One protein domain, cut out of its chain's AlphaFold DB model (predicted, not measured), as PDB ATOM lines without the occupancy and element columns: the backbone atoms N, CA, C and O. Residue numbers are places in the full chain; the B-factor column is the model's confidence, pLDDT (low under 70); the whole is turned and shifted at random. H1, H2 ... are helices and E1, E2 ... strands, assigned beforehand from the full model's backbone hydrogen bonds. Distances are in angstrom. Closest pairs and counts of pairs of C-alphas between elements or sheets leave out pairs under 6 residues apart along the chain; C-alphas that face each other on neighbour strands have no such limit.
ATOM      1  N   ASP A 425      74.703 225.047 120.771       88.75
ATOM      2  CA  ASP A 425      75.036 224.738 122.158       88.75
ATOM      3  C   ASP A 425      74.011 223.741 122.695       88.75
ATOM      4  O   ASP A 425      72.802 223.921 122.501       88.75
ATOM      5  N   VAL A 426      74.500 222.681 123.335       89.44
ATOM      6  CA  VAL A 426      73.678 221.638 123.942       89.44
ATOM      7  C   VAL A 426      74.090 221.468 125.391       89.44
ATOM      8  O   VAL A 426      75.238 221.157 125.708       89.44
ATOM      9  N   GLN A 427      73.122 221.648 126.279       88.56
ATOM     10  CA  GLN A 427      73.314 221.556 127.717       88.56
ATOM     11  C   GLN A 427      72.406 220.473 128.283       88.56
ATOM     12  O   GLN A 427      71.206 220.452 128.014       88.56
ATOM     13  N   ILE A 428      72.978 219.575 129.085       86.81
ATOM     14  CA  ILE A 428      72.190 218.585 129.816       86.81
ATOM     15  C   ILE A 428      71.675 219.221 131.104       86.81
ATOM     16  O   ILE A 428      72.470 219.673 131.929       86.81
ATOM     17  N   ALA A 429      70.362 219.205 131.298       86.38
ATOM     18  CA  ALA A 429      69.715 219.540 132.557       86.38
ATOM     19  C   ALA A 429      68.996 218.300 133.094       86.38
ATOM     20  O   ALA A 429      68.004 217.846 132.529       86.38
ATOM     21  N   SER A 430      69.502 217.732 134.182       85.38
ATOM     22  CA  SER A 430      68.916 216.567 134.850       85.38
ATOM     23  C   SER A 430      69.151 216.687 136.348       85.38
ATOM     24  O   SER A 430      70.238 217.074 136.766       85.38
ATOM     25  N   ALA A 431      68.149 216.343 137.157       81.81
ATOM     26  CA  ALA A 431      68.301 216.300 138.612       81.81
ATOM     27  C   ALA A 431      69.231 215.159 139.064       81.81
ATOM     28  O   ALA A 431      69.827 215.228 140.135       81.81
ATOM     29  N   SER A 432      69.373 214.125 138.230       82.00
ATOM     30  CA  SER A 432      70.254 212.979 138.458       82.00
ATOM     31  C   SER A 432      71.716 213.258 138.101       82.00
ATOM     32  O   SER A 432      72.593 212.493 138.497       82.00
ATOM     33  N   LEU A 433      71.987 214.326 137.340       84.06
ATOM     34  CA  LEU A 433      73.331 214.695 136.904       84.06
ATOM     35  C   LEU A 433      73.800 215.948 137.634       84.06
ATOM     36  O   LEU A 433      73.212 217.022 137.526       84.06
ATOM     37  N   LYS A 434      74.923 215.831 138.335       87.25
ATOM     38  CA  LYS A 434      75.582 216.953 138.993       87.25
ATOM     39  C   LYS A 434      76.719 217.457 138.117       87.25
ATOM     40  O   LYS A 434      77.660 216.725 137.839       87.25
ATOM     41  N   MET A 435      76.693 218.723 137.718       85.50
ATOM     42  CA  MET A 435      77.849 219.327 137.051       85.50
ATOM     43  C   MET A 435      79.004 219.451 138.055       85.50
ATOM     44  O   MET A 435      78.913 220.215 139.014       85.50
ATOM     45  N   MET A 436      80.070 218.668 137.866       85.88
ATOM     46  CA  MET A 436      81.256 218.695 138.734       85.88
ATOM     47  C   MET A 436      82.297 219.688 138.213       85.88
ATOM     48  O   MET A 436      83.009 220.317 138.991       85.88
ATOM     49  N   SER A 437      82.367 219.858 136.892       86.94
ATOM     50  CA  SER A 437      83.156 220.892 136.226       86.94
ATOM     51  C   SER A 437      82.527 221.242 134.870       86.94
ATOM     52  O   SER A 437      81.523 220.654 134.470       86.94
ATOM     53  N   ARG A 438      83.129 222.179 134.123       80.94
ATOM     54  CA  ARG A 438      82.656 222.540 132.771       80.94
ATOM     55  C   ARG A 438      82.648 221.359 131.793       80.94
ATOM     56  O   ARG A 438      81.845 221.363 130.868       80.94
ATOM     57  N   SER A 439      83.529 220.377 131.989       84.75
ATOM     58  CA  SER A 439      83.670 219.195 131.131       84.75
ATOM     59  C   SER A 439      83.243 217.890 131.807       84.75
ATOM     60  O   SER A 439      83.159 216.879 131.119       84.75
ATOM     61  N   VAL A 440      82.950 217.898 133.116       88.00
ATOM     62  CA  VAL A 440      82.664 216.684 133.896       88.00
ATOM     63  C   VAL A 440      81.259 216.718 134.495       88.00
ATOM     64  O   VAL A 440      80.900 217.639 135.235       88.00
ATOM     65  N   LEU A 441      80.489 215.669 134.213       87.94
ATOM     66  CA  LEU A 441      79.180 215.395 134.794       87.94
ATOM     67  C   LEU A 441      79.295 214.219 135.763       87.94
ATOM     68  O   LEU A 441      79.840 213.180 135.418       87.94
ATOM     69  N   GLY A 442      78.782 214.378 136.971       87.19
ATOM     70  CA  GLY A 442      78.678 213.315 137.956       87.19
ATOM     71  C   GLY A 442      77.294 212.674 137.913       87.19
ATOM     72  O   GLY A 442      76.294 213.392 137.934       87.19
ATOM     73  N   LEU A 443      77.235 211.347 137.907       86.00
ATOM     74  CA  LEU A 443      76.015 210.554 138.054       86.00
ATOM     75  C   LEU A 443      76.107 209.747 139.353       86.00
ATOM     76  O   LEU A 443      77.076 209.023 139.556       86.00
ATOM     77  N   ALA A 444      75.110 209.856 140.229       82.00
ATOM     78  CA  ALA A 444      75.101 209.081 141.469       82.00
ATOM     79  C   ALA A 444      74.788 207.602 141.183       82.00
ATOM     80  O   ALA A 444      73.765 207.310 140.556       82.00
ATOM     81  N   ALA A 445      75.610 206.682 141.698       74.38
ATOM     82  CA  ALA A 445      75.538 205.240 141.421       74.38
ATOM     83  C   ALA A 445      74.197 204.570 141.784       74.38
ATOM     84  O   ALA A 445      73.844 203.534 141.226       74.38
ATOM     85  N   HIS A 446      73.430 205.157 142.706       75.94
ATOM     86  CA  HIS A 446      72.116 204.648 143.124       75.94
ATOM     87  C   HIS A 446      70.952 205.146 142.258       75.94
ATOM     88  O   HIS A 446      69.796 204.854 142.561       75.94
ATOM     89  N   THR A 447      71.229 205.916 141.206       75.69
ATOM     90  CA  THR A 447      70.198 206.369 140.273       75.69
ATOM     91  C   THR A 447      69.910 205.237 139.288       75.69
ATOM     92  O   THR A 447      70.828 204.869 138.569       75.69
ATOM     93  N   PRO A 448      68.687 204.683 139.208       74.75
ATOM     94  CA  PRO A 448      68.368 203.644 138.224       74.75
ATOM     95  C   PRO A 448      68.129 204.223 136.821       74.75
ATOM     96  O   PRO A 448      68.501 203.623 135.820       74.75
ATOM     97  N   THR A 449      67.547 205.418 136.725       80.69
ATOM     98  CA  THR A 449      67.261 206.098 135.456       80.69
ATOM     99  C   THR A 449      67.597 207.581 135.552       80.69
ATOM    100  O   THR A 449      67.195 208.275 136.486       80.69
ATOM    101  N   CYS A 450      68.332 208.094 134.567       80.06
ATOM    102  CA  CYS A 450      68.604 209.518 134.437       80.06
ATOM    103  C   CYS A 450      67.479 210.179 133.634       80.06
ATOM    104  O   CYS A 450      67.376 209.982 132.419       80.06
ATOM    105  N   HIS A 451      66.662 210.990 134.312       86.38
ATOM    106  CA  HIS A 451      65.597 211.785 133.701       86.38
ATOM    107  C   HIS A 451      65.976 213.265 133.637       86.38
ATOM    108  O   HIS A 451      66.457 213.838 134.614       86.38
ATOM    109  N   GLY A 452      65.720 213.907 132.502       86.62
ATOM    110  CA  GLY A 452      65.956 215.335 132.337       86.62
ATOM    111  C   GLY A 452      65.626 215.824 130.937       86.62
ATOM    112  O   GLY A 452      64.800 215.243 130.236       86.62
ATOM    113  N   HIS A 453      66.306 216.885 130.518       91.12
ATOM    114  CA  HIS A 453      66.189 217.455 129.188       91.12
ATOM    115  C   HIS A 453      67.554 217.886 128.647       91.12
ATOM    116  O   HIS A 453      68.439 218.310 129.390       91.12
ATOM    117  N   LEU A 454      67.713 217.804 127.330       91.06
ATOM    118  CA  LEU A 454      68.790 218.460 126.601       91.06
ATOM    119  C   LEU A 454      68.268 219.804 126.106       91.06
ATOM    120  O   LEU A 454      67.418 219.841 125.217       91.06
ATOM    121  N   HIS A 455      68.762 220.897 126.675       92.00
ATOM    122  CA  HIS A 455      68.502 222.230 126.150       92.00
ATOM    123  C   HIS A 455      69.405 222.472 124.953       92.00
ATOM    124  O   HIS A 455      70.625 222.396 125.065       92.00
ATOM    125  N   VAL A 456      68.795 222.766 123.813       92.81
ATOM    126  CA  VAL A 456      69.493 222.978 122.551       92.81
ATOM    127  C   VAL A 456      69.226 224.402 122.088       92.81
ATOM    128  O   VAL A 456      68.075 224.824 121.993       92.81
ATOM    129  N   SER A 457      70.289 225.141 121.784       90.88
ATOM    130  CA  SER A 457      70.229 226.482 121.208       90.88
ATOM    131  C   SER A 457      71.003 226.503 119.897       90.88
ATOM    132  O   SER A 457      72.164 226.106 119.861       90.88
ATOM    133  N   MET A 458      70.378 226.989 118.826       91.81
ATOM    134  CA  MET A 458      70.968 227.043 117.486       91.81
ATOM    135  C   MET A 458      70.872 228.451 116.901       91.81
ATOM    136  O   MET A 458      69.792 229.046 116.883       91.81
ATOM    137  N   ASP A 459      71.981 228.982 116.382       88.94
ATOM    138  CA  ASP A 459      71.995 230.261 115.664       88.94
ATOM    139  C   ASP A 459      71.770 230.069 114.156       88.94
ATOM    140  O   ASP A 459      72.695 229.980 113.341       88.94
ATOM    141  N   LEU A 460      70.490 230.047 113.785       87.06
ATOM    142  CA  LEU A 460      70.014 229.884 112.416       87.06
ATOM    143  C   LEU A 460      70.336 231.074 111.501       87.06
ATOM    144  O   LEU A 460      70.088 230.977 110.296       87.06
ATOM    145  N   ALA A 461      70.907 232.183 111.996       82.94
ATOM    146  CA  ALA A 461      71.397 233.270 111.141       82.94
ATOM    147  C   ALA A 461      72.453 232.780 110.134       82.94
ATOM    148  O   ALA A 461      72.529 233.306 109.020       82.94
ATOM    149  N   HIS A 462      73.189 231.731 110.502       81.38
ATOM    150  CA  HIS A 462      74.236 231.123 109.688       81.38
ATOM    151  C   HIS A 462      73.693 230.122 108.660       81.38
ATOM    152  O   HIS A 462      74.352 229.892 107.650       81.38
ATOM    153  N   ALA A 463      72.485 229.577 108.848       83.88
ATOM    154  CA  ALA A 463      71.869 228.666 107.880       83.88
ATOM    155  C   ALA A 463      71.614 229.363 106.529       83.88
ATOM    156  O   ALA A 463      71.337 230.562 106.463       83.88
ATOM    157  N   ARG A 464      71.723 228.639 105.414       78.62
ATOM    158  CA  ARG A 464      71.551 229.214 104.071       78.62
ATOM    159  C   ARG A 464      70.083 229.316 103.665       78.62
ATOM    160  O   ARG A 464      69.202 228.670 104.221       78.62
ATOM    161  N   HIS A 465      69.813 230.142 102.656       74.38
ATOM    162  CA  HIS A 465      68.531 230.081 101.953       74.38
ATOM    163  C   HIS A 465      68.389 228.711 101.276       74.38
ATOM    164  O   HIS A 465      69.345 228.240 100.664       74.38
ATOM    165  N   GLY A 466      67.224 228.076 101.428       74.00
ATOM    166  CA  GLY A 466      66.988 226.706 100.958       74.00
ATOM    167  C   GLY A 466      67.610 225.616 101.839       74.00
ATOM    168  O   GLY A 466      67.714 224.481 101.395       74.00
ATOM    169  N   SER A 467      68.061 225.949 103.052       83.00
ATOM    170  CA  SER A 467      68.480 224.959 104.051       83.00
ATOM    171  C   SER A 467      67.268 224.275 104.692       83.00
ATOM    172  O   SER A 467      66.310 224.982 105.020       83.00
ATOM    173  N   PRO A 468      67.338 222.960 104.982       81.75
ATOM    174  CA  PRO A 468      66.344 222.253 105.793       81.75
ATOM    175  C   PRO A 468      66.025 222.940 107.128       81.75
ATOM    176  O   PRO A 468      64.878 222.969 107.560       81.75
ATOM    177  N   LEU A 469      67.019 223.567 107.772       85.00
ATOM    178  CA  LEU A 469      66.820 224.295 109.034       85.00
ATOM    179  C   LEU A 469      65.958 225.552 108.867       85.00
ATOM    180  O   LEU A 469      65.378 226.032 109.842       85.00
ATOM    181  N   ARG A 470      65.891 226.100 107.650       80.31
ATOM    182  CA  ARG A 470      65.088 227.276 107.308       80.31
ATOM    183  C   ARG A 470      63.770 226.939 106.611       80.31
ATOM    184  O   ARG A 470      63.024 227.858 106.280       80.31
ATOM    185  N   ASP A 471      63.480 225.662 106.368       70.56
ATOM    186  CA  ASP A 471      62.257 225.268 105.679       70.56
ATOM    187  C   ASP A 471      61.039 225.407 106.605       70.56
ATOM    188  O   ASP A 471      60.779 224.583 107.479       70.56
ATOM    189  N   HIS A 472      60.289 226.492 106.414       57.03
ATOM    190  CA  HIS A 472      59.085 226.813 107.183       57.03
ATOM    191  C   HIS A 472      57.862 225.978 106.786       57.03
ATOM    192  O   HIS A 472      56.833 226.059 107.454       57.03
ATOM    193  N   MET A 473      57.931 225.246 105.671       50.59
ATOM    194  CA  MET A 473      56.759 224.624 105.046       50.59
ATOM    195  C   MET A 473      56.584 223.149 105.415       50.59
ATOM    196  O   MET A 473      55.547 222.566 105.097       50.59
ATOM    197  N   SER A 474      57.564 222.539 106.085       55.41
ATOM    198  CA  SER A 474      57.502 221.142 106.506       55.41
ATOM    199  C   SER A 474      57.282 221.043 108.016       55.41
ATOM    200  O   SER A 474      58.195 221.235 108.813       55.41
ATOM    201  N   THR A 475      56.055 220.709 108.418       57.03
ATOM    202  CA  THR A 475      55.688 220.425 109.818       57.03
ATOM    203  C   THR A 475      56.177 219.055 110.306       57.03
ATOM    204  O   THR A 475      55.843 218.649 111.412       57.03
ATOM    205  N   SER A 476      56.946 218.315 109.496       75.25
ATOM    206  CA  SER A 476      57.341 216.925 109.780       75.25
ATOM    207  C   SER A 476      58.778 216.748 110.275       75.25
ATOM    208  O   SER A 476      59.220 215.614 110.472       75.25
ATOM    209  N   TRP A 477      59.541 217.831 110.430       85.56
ATOM    210  CA  TRP A 477      60.918 217.734 110.904       85.56
ATOM    211  C   TRP A 477      60.972 217.455 112.407       85.56
ATOM    212  O   TRP A 477      60.210 217.996 113.205       85.56
ATOM    213  N   ARG A 478      61.923 216.617 112.803       89.44
ATOM    214  CA  ARG A 478      62.281 216.299 114.182       89.44
ATOM    215  C   ARG A 478      63.759 216.573 114.374       89.44
ATOM    216  O   ARG A 478      64.584 216.194 113.545       89.44
ATOM    217  N   LEU A 479      64.096 217.213 115.481       91.44
ATOM    218  CA  LEU A 479      65.473 217.353 115.916       91.44
ATOM    219  C   LEU A 479      65.815 216.140 116.779       91.44
ATOM    220  O   LEU A 479      65.161 215.905 117.791       91.44
ATOM    221  N   VAL A 480      66.808 215.362 116.360       91.44
ATOM    222  CA  VAL A 480      67.234 214.116 117.001       91.44
ATOM    223  C   VAL A 480      68.639 214.302 117.554       91.44
ATOM    224  O   VAL A 480      69.549 214.704 116.834       91.44
ATOM    225  N   PHE A 481      68.829 213.987 118.828       91.88
ATOM    226  CA  PHE A 481      70.136 213.899 119.456       91.88
ATOM    227  C   PHE A 481      70.525 212.431 119.616       91.88
ATOM    228  O   PHE A 481      69.747 211.636 120.147       91.88
ATOM    229  N   GLU A 482      71.736 212.093 119.191       91.56
ATOM    230  CA  GLU A 482      72.343 210.779 119.390       91.56
ATOM    231  C   GLU A 482      73.562 210.928 120.293       91.56
ATOM    232  O   GLU A 482      74.521 211.608 119.934       91.56
ATOM    233  N   GLY A 483      73.503 210.314 121.472       88.75
ATOM    234  CA  GLY A 483      74.606 210.258 122.419       88.75
ATOM    235  C   GLY A 483      75.263 208.887 122.391       88.75
ATOM    236  O   GLY A 483      74.569 207.872 122.401       88.75
ATOM    237  N   ALA A 484      76.590 208.860 122.386       89.44
ATOM    238  CA  ALA A 484      77.388 207.649 122.497       89.44
ATOM    239  C   ALA A 484      78.436 207.809 123.599       89.44
ATOM    240  O   ALA A 484      79.039 208.874 123.749       89.44
ATOM    241  N   LEU A 485      78.636 206.739 124.356       85.62
ATOM    242  CA  LEU A 485      79.693 206.591 125.341       85.62
ATOM    243  C   LEU A 485      80.818 205.724 124.758       85.62
ATOM    244  O   LEU A 485      80.575 204.800 123.980       85.62
ATOM    245  N   ASP A 486      82.053 205.989 125.170       86.06
ATOM    246  CA  ASP A 486      83.236 205.191 124.810       86.06
ATOM    247  C   ASP A 486      83.185 203.729 125.301       86.06
ATOM    248  O   ASP A 486      83.879 202.870 124.759       86.06
ATOM    249  N   ASN A 487      82.319 203.421 126.267       80.50
ATOM    250  CA  ASN A 487      82.036 202.063 126.734       80.50
ATOM    251  C   ASN A 487      81.070 201.272 125.818       80.50
ATOM    252  O   ASN A 487      80.725 200.133 126.135       80.50
ATOM    253  N   GLY A 488      80.622 201.860 124.701       80.31
ATOM    254  CA  GLY A 488      79.738 201.233 123.714       80.31
ATOM    255  C   GLY A 488      78.239 201.460 123.945       80.31
ATOM    256  O   GLY A 488      77.431 201.057 123.108       80.31
ATOM    257  N   PHE A 489      77.846 202.120 125.036       83.12
ATOM    258  CA  PHE A 489      76.454 202.489 125.270       83.12
ATOM    259  C   PHE A 489      76.041 203.678 124.392       83.12
ATOM    260  O   PHE A 489      76.753 204.678 124.299       83.12
ATOM    261  N   ALA A 490      74.864 203.600 123.774       86.38
ATOM    262  CA  ALA A 490      74.320 204.666 122.943       86.38
ATOM    263  C   ALA A 490      72.840 204.901 123.250       86.38
ATOM    264  O   ALA A 490      72.099 203.970 123.565       86.38
ATOM    265  N   PHE A 491      72.400 206.151 123.128       86.81
ATOM    266  CA  PHE A 491      71.010 206.543 123.328       86.81
ATOM    267  C   PHE A 491      70.590 207.612 122.324       86.81
ATOM    268  O   PHE A 491      71.405 208.369 121.794       86.81
ATOM    269  N   THR A 492      69.285 207.700 122.088       89.00
ATOM    270  CA  THR A 492      68.709 208.670 121.158       89.00
ATOM    271  C   THR A 492      67.506 209.355 121.780       89.00
ATOM    272  O   THR A 492      66.663 208.696 122.384       89.00
ATOM    273  N   THR A 493      67.387 210.662 121.583       90.50
ATOM    274  CA  THR A 493      66.199 211.433 121.958       90.50
ATOM    275  C   THR A 493      65.814 212.396 120.846       90.50
ATOM    276  O   THR A 493      66.637 212.716 119.992       90.50
ATOM    277  N   HIS A 494      64.561 212.839 120.819       91.44
ATOM    278  CA  HIS A 494      64.074 213.741 119.794       91.44
ATOM    279  C   HIS A 494      62.973 214.678 120.287       91.44
ATOM    280  O   HIS A 494      62.273 214.390 121.254       91.44
ATOM    281  N   ALA A 495      62.809 215.787 119.573       89.94
ATOM    282  CA  ALA A 495      61.687 216.707 119.699       89.94
ATOM    283  C   ALA A 495      61.218 217.141 118.306       89.94
ATOM    284  O   ALA A 495      61.987 217.091 117.342       89.94
ATOM    285  N   GLU A 496      59.965 217.571 118.186       88.69
ATOM    286  CA  GLU A 496      59.487 218.196 116.952       88.69
ATOM    287  C   GLU A 496      60.261 219.489 116.677       88.69
ATOM    288  O   GLU A 496      60.548 220.280 117.579       88.69
ATOM    289  N   TYR A 497      60.628 219.686 115.415       86.25
ATOM    290  CA  TYR A 497      61.324 220.872 114.953       86.25
ATOM    291  C   TYR A 497      60.366 221.729 114.136       86.25
ATOM    292  O   TYR A 497      59.981 221.378 113.023       86.25
ATOM    293  N   ALA A 498      60.030 222.893 114.682       79.00
ATOM    294  CA  ALA A 498      59.329 223.944 113.967       79.00
ATOM    295  C   ALA A 498      60.175 225.216 113.997       79.00
ATOM    296  O   ALA A 498      60.634 225.648 115.060       79.00
ATOM    297  N   HIS A 499      60.372 225.826 112.831       75.00
ATOM    298  CA  HIS A 499      61.076 227.093 112.717       75.00
ATOM    299  C   HIS A 499      60.097 228.246 112.483       75.00
ATOM    300  O   HIS A 499      59.494 228.382 111.419       75.00
ATOM    301  N   ASP A 500      60.004 229.130 113.472       70.12
ATOM    302  CA  ASP A 500      59.085 230.271 113.530       70.12
ATOM    303  C   ASP A 500      59.579 231.544 112.806       70.12
ATOM    304  O   ASP A 500      59.092 232.643 113.069       70.12
ATOM    305  N   GLY A 501      60.576 231.438 111.920       71.50
ATOM    306  CA  GLY A 501      61.155 232.606 111.237       71.50
ATOM    307  C   GLY A 501      62.215 233.365 112.039       71.50
ATOM    308  O   GLY A 501      62.839 234.282 111.502       71.50
ATOM    309  N   LYS A 502      62.481 232.996 113.300       78.50
ATOM    310  CA  LYS A 502      63.517 233.649 114.114       78.50
ATOM    311  C   LYS A 502      64.934 233.198 113.774       78.50
ATOM    312  O   LYS A 502      65.237 232.026 113.604       78.50
ATOM    313  N   LYS A 503      65.880 234.132 113.828       83.31
ATOM    314  CA  LYS A 503      67.308 233.841 113.606       83.31
ATOM    315  C   LYS A 503      67.928 232.876 114.627       83.31
ATOM    316  O   LYS A 503      69.039 232.421 114.407       83.31
ATOM    317  N   ARG A 504      67.237 232.567 115.723       86.56
ATOM    318  CA  ARG A 504      67.678 231.621 116.744       86.56
ATOM    319  C   ARG A 504      66.553 230.645 117.041       86.56
ATOM    320  O   ARG A 504      65.413 231.071 117.204       86.56
ATOM    321  N   TRP A 505      66.904 229.373 117.160       89.00
ATOM    322  CA  TRP A 505      66.004 228.327 117.626       89.00
ATOM    323  C   TRP A 505      66.452 227.836 119.000       89.00
ATOM    324  O   TRP A 505      67.652 227.711 119.253       89.00
ATOM    325  N   GLN A 506      65.493 227.586 119.887       89.25
ATOM    326  CA  GLN A 506      65.725 227.024 121.213       89.25
ATOM    327  C   GLN A 506      64.660 225.974 121.501       89.25
ATOM    328  O   GLN A 506      63.476 226.218 121.271       89.25
ATOM    329  N   GLY A 507      65.078 224.828 122.024       87.75
ATOM    330  CA  GLY A 507      64.176 223.739 122.372       87.75
ATOM    331  C   GLY A 507      64.768 222.819 123.426       87.75
ATOM    332  O   GLY A 507      65.936 222.939 123.799       87.75
ATOM    333  N   ALA A 508      63.936 221.910 123.922       90.44
ATOM    334  CA  ALA A 508      64.315 220.911 124.908       90.44
ATOM    335  C   ALA A 508      63.976 219.517 124.373       90.44
ATOM    336  O   ALA A 508      62.832 219.269 123.995       90.44
ATOM    337  N   LEU A 509      64.955 218.614 124.337       91.62
ATOM    338  CA  LEU A 509      64.733 217.208 123.989       91.62
ATOM    339  C   LEU A 509      64.631 216.395 125.287       91.62
ATOM    340  O   LEU A 509      65.475 216.574 126.166       91.62
ATOM    341  N   PRO A 510      63.629 215.518 125.451       90.00
ATOM    342  CA  PRO A 510      63.460 214.728 126.669       90.00
ATOM    343  C   PRO A 510      64.600 213.719 126.835       90.00
ATOM    344  O   PRO A 510      64.823 212.878 125.976       90.00
ATOM    345  N   LEU A 511      65.328 213.761 127.941       86.38
ATOM    346  CA  LEU A 511      66.385 212.801 128.235       86.38
ATOM    347  C   LEU A 511      65.844 211.725 129.176       86.38
ATOM    348  O   LEU A 511      65.485 212.018 130.316       86.38
ATOM    349  N   GLN A 512      65.822 210.482 128.706       84.50
ATOM    350  CA  GLN A 512      65.550 209.312 129.531       84.50
ATOM    351  C   GLN A 512      66.562 208.234 129.170       84.50
ATOM    352  O   GLN A 512      66.515 207.668 128.081       84.50
ATOM    353  N   VAL A 513      67.507 207.997 130.076       80.69
ATOM    354  CA  VAL A 513      68.623 207.079 129.849       80.69
ATOM    355  C   VAL A 513      68.737 206.143 131.041       80.69
ATOM    356  O   VAL A 513      68.663 206.592 132.186       80.69
ATOM    357  N   ASP A 514      68.909 204.851 130.773       80.31
ATOM    358  CA  ASP A 514      69.251 203.876 131.807       80.31
ATOM    359  C   ASP A 514      70.619 204.236 132.395       80.31
ATOM    360  O   ASP A 514      71.629 204.296 131.689       80.31
ATOM    361  N   ALA A 515      70.637 204.525 133.694       72.19
ATOM    362  CA  ALA A 515      71.841 204.956 134.378       72.19
ATOM    363  C   ALA A 515      72.897 203.837 134.440       72.19
ATOM    364  O   ALA A 515      74.092 204.135 134.469       72.19
ATOM    365  N   GLY A 516      72.477 202.565 134.371       70.31
ATOM    366  CA  GLY A 516      73.383 201.419 134.291       70.31
ATOM    367  C   GLY A 516      74.268 201.432 133.039       70.31
ATOM    368  O   GLY A 516      75.381 200.906 133.065       70.31
ATOM    369  N   GLY A 517      73.828 202.103 131.968       71.94
ATOM    370  CA  GLY A 517      74.601 202.279 130.736       71.94
ATOM    371  C   GLY A 517      75.863 203.137 130.890       71.94
ATOM    372  O   GLY A 517      76.789 203.014 130.088       71.94
ATOM    373  N   PHE A 518      75.948 203.975 131.931       74.88
ATOM    374  CA  PHE A 518      77.117 204.831 132.180       74.88
ATOM    375  C   PHE A 518      78.279 204.103 132.866       74.88
ATOM    376  O   PHE A 518      79.401 204.609 132.846       74.88
ATOM    377  N   GLY A 519      78.036 202.910 133.418       77.88
ATOM    378  CA  GLY A 519      79.037 202.090 134.095       77.88
ATOM    379  C   GLY A 519      78.813 201.962 135.604       77.88
ATOM    380  O   GLY A 519      77.853 202.480 136.171       77.88
ATOM    381  N   ALA A 520      79.706 201.220 136.258       82.25
ATOM    382  CA  ALA A 520      79.661 200.986 137.700       82.25
ATOM    383  C   ALA A 520      80.211 202.180 138.499       82.25
ATOM    384  O   ALA A 520      80.918 203.036 137.962       82.25
ATOM    385  N   GLN A 521      79.938 202.217 139.804       83.62
ATOM    386  CA  GLN A 521      80.517 203.214 140.705       83.62
ATOM    387  C   GLN A 521      82.051 203.256 140.591       83.62
ATOM    388  O   GLN A 521      82.709 202.218 140.559       83.62
ATOM    389  N   GLY A 522      82.616 204.463 140.533       80.88
ATOM    390  CA  GLY A 522      84.052 204.699 140.384       80.88
ATOM    391  C   GLY A 522      84.557 204.658 138.939       80.88
ATOM    392  O   GLY A 522      85.761 204.793 138.724       80.88
ATOM    393  N   THR A 523      83.676 204.482 137.950       86.19
ATOM    394  CA  THR A 523      84.044 204.516 136.526       86.19
ATOM    395  C   THR A 523      83.838 205.895 135.902       86.19
ATOM    396  O   THR A 523      83.072 206.726 136.397       86.19
ATOM    397  N   SER A 524      84.543 206.137 134.796       87.12
ATOM    398  CA  SER A 524      84.380 207.330 133.971       87.12
ATOM    399  C   SER A 524      84.301 206.960 132.497       87.12
ATOM    400  O   SER A 524      85.086 206.126 132.049       87.12
ATOM    401  N   CYS A 525      83.418 207.617 131.754       88.31
ATOM    402  CA  CYS A 525      83.234 207.425 130.317       88.31
ATOM    403  C   CYS A 525      83.139 208.770 129.584       88.31
ATOM    404  O   CYS A 525      82.662 209.767 130.132       88.31
ATOM    405  N   ALA A 526      83.610 208.825 128.341       89.50
ATOM    406  CA  ALA A 526      83.448 209.988 127.475       89.50
ATOM    407  C   ALA A 526      82.101 209.927 126.741       89.50
ATOM    408  O   ALA A 526      81.856 209.008 125.966       89.50
ATOM    409  N   LEU A 527      81.247 210.928 126.960       88.88
ATOM    410  CA  LEU A 527      80.006 211.161 126.226       88.88
ATOM    411  C   LEU A 527      80.255 212.087 125.047       88.88
ATOM    412  O   LEU A 527      80.670 213.231 125.238       88.88
ATOM    413  N   ILE A 528      79.911 211.610 123.855       89.94
ATOM    414  CA  ILE A 528      79.914 212.377 122.614       89.94
ATOM    415  C   ILE A 528      78.494 212.407 122.051       89.94
ATOM    416  O   ILE A 528      77.837 211.378 121.907       89.94
ATOM    417  N   GLY A 529      78.011 213.608 121.747       89.69
ATOM    418  CA  GLY A 529      76.679 213.863 121.219       89.69
ATOM    419  C   GLY A 529      76.694 214.423 119.805       89.69
ATOM    420  O   GLY A 529      77.449 215.350 119.507       89.69
ATOM    421  N   HIS A 530      75.798 213.930 118.957       89.88
ATOM    422  CA  HIS A 530      75.556 214.429 117.606       89.88
ATOM    423  C   HIS A 530      74.110 214.900 117.474       89.88
ATOM    424  O   HIS A 530      73.191 214.275 118.005       89.88
ATOM    425  N   LEU A 531      73.904 216.002 116.756       91.31
ATOM    426  CA  LEU A 531      72.583 216.568 116.512       91.31
ATOM    427  C   LEU A 531      72.207 216.403 115.044       91.31
ATOM    428  O   LEU A 531      72.980 216.765 114.157       91.31
ATOM    429  N   TRP A 532      71.001 215.915 114.793       90.00
ATOM    430  CA  TRP A 532      70.479 215.588 113.472       90.00
ATOM    431  C   TRP A 532      69.102 216.206 113.266       90.00
ATOM    432  O   TRP A 532      68.305 216.291 114.196       90.00
ATOM    433  N   LEU A 533      68.799 216.584 112.033       88.50
ATOM    434  CA  LEU A 533      67.473 216.996 111.599       88.50
ATOM    435  C   LEU A 533      66.879 215.877 110.740       88.50
ATOM    436  O   LEU A 533      67.486 215.487 109.748       88.50
ATOM    437  N   VAL A 534      65.726 215.339 111.130       85.69
ATOM    438  CA  VAL A 534      65.157 214.105 110.564       85.69
ATOM    439  C   VAL A 534      63.679 214.288 110.239       85.69
ATOM    440  O   VAL A 534      62.928 214.773 111.076       85.69
ATOM    441  N   ASN A 535      63.227 213.862 109.064       79.56
ATOM    442  CA  ASN A 535      61.805 213.708 108.737       79.56
ATOM    443  C   ASN A 535      61.523 212.260 108.273       79.56
ATOM    444  O   ASN A 535      62.338 211.368 108.504       79.56
ATOM    445  N   SER A 536      60.360 211.986 107.672       70.56
ATOM    446  CA  SER A 536      60.001 210.646 107.168       70.56
ATOM    447  C   SER A 536      60.830 210.169 105.967       70.56
ATOM    448  O   SER A 536      60.757 208.998 105.605       70.56
ATOM    449  N   HIS A 537      61.578 211.066 105.330       66.06
ATOM    450  CA  HIS A 537      62.255 210.845 104.056       66.06
ATOM    451  C   HIS A 537      63.737 211.230 104.070       66.06
ATOM    452  O   HIS A 537      64.453 210.864 103.155       66.06
ATOM    453  N   GLU A 538      64.205 212.007 105.040       73.62
ATOM    454  CA  GLU A 538      65.497 212.677 104.990       73.62
ATOM    455  C   GLU A 538      66.088 212.845 106.386       73.62
ATOM    456  O   GLU A 538      65.377 212.968 107.390       73.62
ATOM    457  N   ARG A 539      67.419 212.896 106.438       79.00
ATOM    458  CA  ARG A 539      68.192 212.971 107.674       79.00
ATOM    459  C   ARG A 539      69.495 213.736 107.456       79.00
ATOM    460  O   ARG A 539      70.380 213.245 106.775       79.00
ATOM    461  N   TRP A 540      69.656 214.895 108.088       83.94
ATOM    462  CA  TRP A 540      70.800 215.788 107.879       83.94
ATOM    463  C   TRP A 540      71.540 216.087 109.185       83.94
ATOM    464  O   TRP A 540      70.916 216.395 110.200       83.94
ATOM    465  N   LEU A 541      72.874 216.015 109.174       85.19
ATOM    466  CA  LEU A 541      73.705 216.330 110.341       85.19
ATOM    467  C   LEU A 541      73.648 217.830 110.629       85.19
ATOM    468  O   LEU A 541      74.014 218.634 109.784       85.19
ATOM    469  N   VAL A 542      73.216 218.233 111.817       88.06
ATOM    470  CA  VAL A 542      73.193 219.646 112.222       88.06
ATOM    471  C   VAL A 542      74.546 220.041 112.796       88.06
ATOM    472  O   VAL A 542      75.183 220.968 112.303       88.06
ATOM    473  N   ALA A 543      74.999 219.301 113.806       86.38
ATOM    474  CA  ALA A 543      76.253 219.546 114.501       86.38
ATOM    475  C   ALA A 543      76.857 218.223 114.972       86.38
ATOM    476  O   ALA A 543      76.157 217.328 115.450       86.38
ATOM    477  N   GLU A 544      78.171 218.107 114.831       84.31
ATOM    478  CA  GLU A 544      78.942 216.960 115.300       84.31
ATOM    479  C   GLU A 544      79.616 217.321 116.618       84.31
ATOM    480  O   GLU A 544      80.035 218.467 116.782       84.31
ATOM    481  N   ARG A 545      79.701 216.367 117.555       84.31
ATOM    482  CA  ARG A 545      80.290 216.585 118.890       84.31
ATOM    483  C   ARG A 545      79.702 217.810 119.606       84.31
ATOM    484  O   ARG A 545      80.402 218.542 120.298       84.31
ATOM    485  N   VAL A 546      78.396 218.032 119.447       86.69
ATOM    486  CA  VAL A 546      77.681 219.181 120.030       86.69
ATOM    487  C   VAL A 546      77.666 219.139 121.561       86.69
ATOM    488  O   VAL A 546      77.514 220.158 122.229       86.69
ATOM    489  N   LEU A 547      77.834 217.942 122.118       87.00
ATOM    490  CA  LEU A 547      77.999 217.708 123.538       87.00
ATOM    491  C   LEU A 547      79.179 216.762 123.727       87.00
ATOM    492  O   LEU A 547      79.132 215.626 123.272       87.00
ATOM    493  N   GLU A 548      80.211 217.229 124.418       90.25
ATOM    494  CA  GLU A 548      81.365 216.412 124.778       90.25
ATOM    495  C   GLU A 548      81.658 216.580 126.264       90.25
ATOM    496  O   GLU A 548      82.004 217.676 126.720       90.25
ATOM    497  N   ARG A 549      81.428 215.526 127.046       89.81
ATOM    498  CA  ARG A 549      81.569 215.545 128.508       89.81
ATOM    499  C   ARG A 549      82.127 214.221 129.002       89.81
ATOM    500  O   ARG A 549      81.765 213.174 128.491       89.81
ATOM    501  N   THR A 550      82.939 214.258 130.045       90.62
ATOM    502  CA  THR A 550      83.264 213.060 130.820       90.62
ATOM    503  C   THR A 550      82.160 212.841 131.843       90.62
ATOM    504  O   THR A 550      81.847 213.750 132.614       90.62
ATOM    505  N   VAL A 551      81.562 211.656 131.861       88.00
ATOM    506  CA  VAL A 551      80.611 211.251 132.893       88.00
ATOM    507  C   VAL A 551      81.353 210.405 133.918       88.00
ATOM    508  O   VAL A 551      82.028 209.452 133.548       88.00
ATOM    509  N   VAL A 552      81.261 210.770 135.195       89.00
ATOM    510  CA  VAL A 552      81.846 210.041 136.325       89.00
ATOM    511  C   VAL A 552      80.716 209.488 137.176       89.00
ATOM    512  O   VAL A 552      79.854 210.245 137.624       89.00
ATOM    513  N   VAL A 553      80.726 208.182 137.418       86.00
ATOM    514  CA  VAL A 553      79.752 207.531 138.297       86.00
ATOM    515  C   VAL A 553      80.322 207.510 139.713       86.00
ATOM    516  O   VAL A 553      81.369 206.898 139.936       86.00
ATOM    517  N   TYR A 554      79.678 208.193 140.665       82.31
ATOM    518  CA  TYR A 554      80.176 208.358 142.040       82.31
ATOM    519  C   TYR A 554      79.253 207.773 143.107       82.31
ATOM    520  O   TYR A 554      78.018 207.717 142.887       82.31
TER     521      TYR A 554
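Overview. This is residues 425 to 554 of the 554 residues of an uncharacterized protein of Aphanomyces astaci (UniProt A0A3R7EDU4). You are looking at a long, narrow, nearly closed barrel: the curled strands E9, E8, E5 and E6 form one wall, and the three-strand sheet E1, E4, E7 covers the open side, with E7 beside E6 and E1 near E9. The small hairpin of E2 and E3 and the short helix H1 lie at one end, the long link of residues 460 to 477 at the other. The printed part has 130 residues, with the order E1 E2 E3 E4 E5 E6 E7 H1 E8 E9, and its class is mostly strand. One sheet is mixed, in the order E2, E3, E9, E8, E5, E6; the other, E1, E4, E7, is antiparallel. The whole is compact, with a radius of gyration of the C-alphas of 15.7 A, yet elongated, spanning 48 by 28 by 22 A.

Along the chain. Find C-alpha 425 at (75.036, 224.738, 122.158); there E1 begins and runs to residue 430. E2, residues 433 to 435, and E3, residues 440 to 443, follow. E4, residues 449 to 459, covers 31.6 A and ends at C-alpha 459, (71.995, 230.261, 115.664). Past the link come E5, residues 478 to 485, 22.8 A, and E6, residues 490 to 496, 21.0 A. E7, residues 504 to 514, covers 31.6 A, and H1, residues 515 to 518, follows directly. E8, residues 524 to 534, covers 31.0 A. E9, residues 539 to 553, covers 33.2 A, bends by 71 degrees at residue 542, and ends at C-alpha 553, (79.752, 207.531, 138.297).

Arrangement. Start in the larger sheet, strongly twisted and curled like part of a barrel, with edge strands E2 and E6. The hairpin E8 and E9 is antiparallel; look at N 527 and O 549, 2.8 A. E8 and E5 are antiparallel, with N 480 and O 532 at 2.8 A. In the hairpin E5 and E6, N 481 and O 493 are 2.8 A apart. E3 is parallel to E9, with N 441 and O 550 at 2.8 A, and the hairpin E2 and E3 has N 434 and O 442 at 2.8 A. In the other sheet, E4 is antiparallel to E1, N 427 and O 455 at 2.9 A, and to E7, N 454 and O 509 at 2.8 A. Between the sheets, the closest C-alphas of E6 and E7 are those of Ala 495 and Leu 509, 5.3 A, and of E1 and E9 those of Val 426 and Leu 547, 5.9 A. E4 and E8 are apart. H1 is on the larger sheet at a height of 4.6 A, over none of its strands, and only grazes the other with residues 515 to 518. It is too short for an O i to N i+4 pair; its one O i to N i+3 pair is within range.

Size, cuts and confidence. The C-alphas farthest apart are those of Met 473 and Gly 522, 48.9 A. The printed part has no cut and ends at the chain's last residue, 554. The link from E4 to E5 is long, 18 residues. The mean pLDDT of the printed part is 83.5; residues 472 to 475 and residue 537 are under 70.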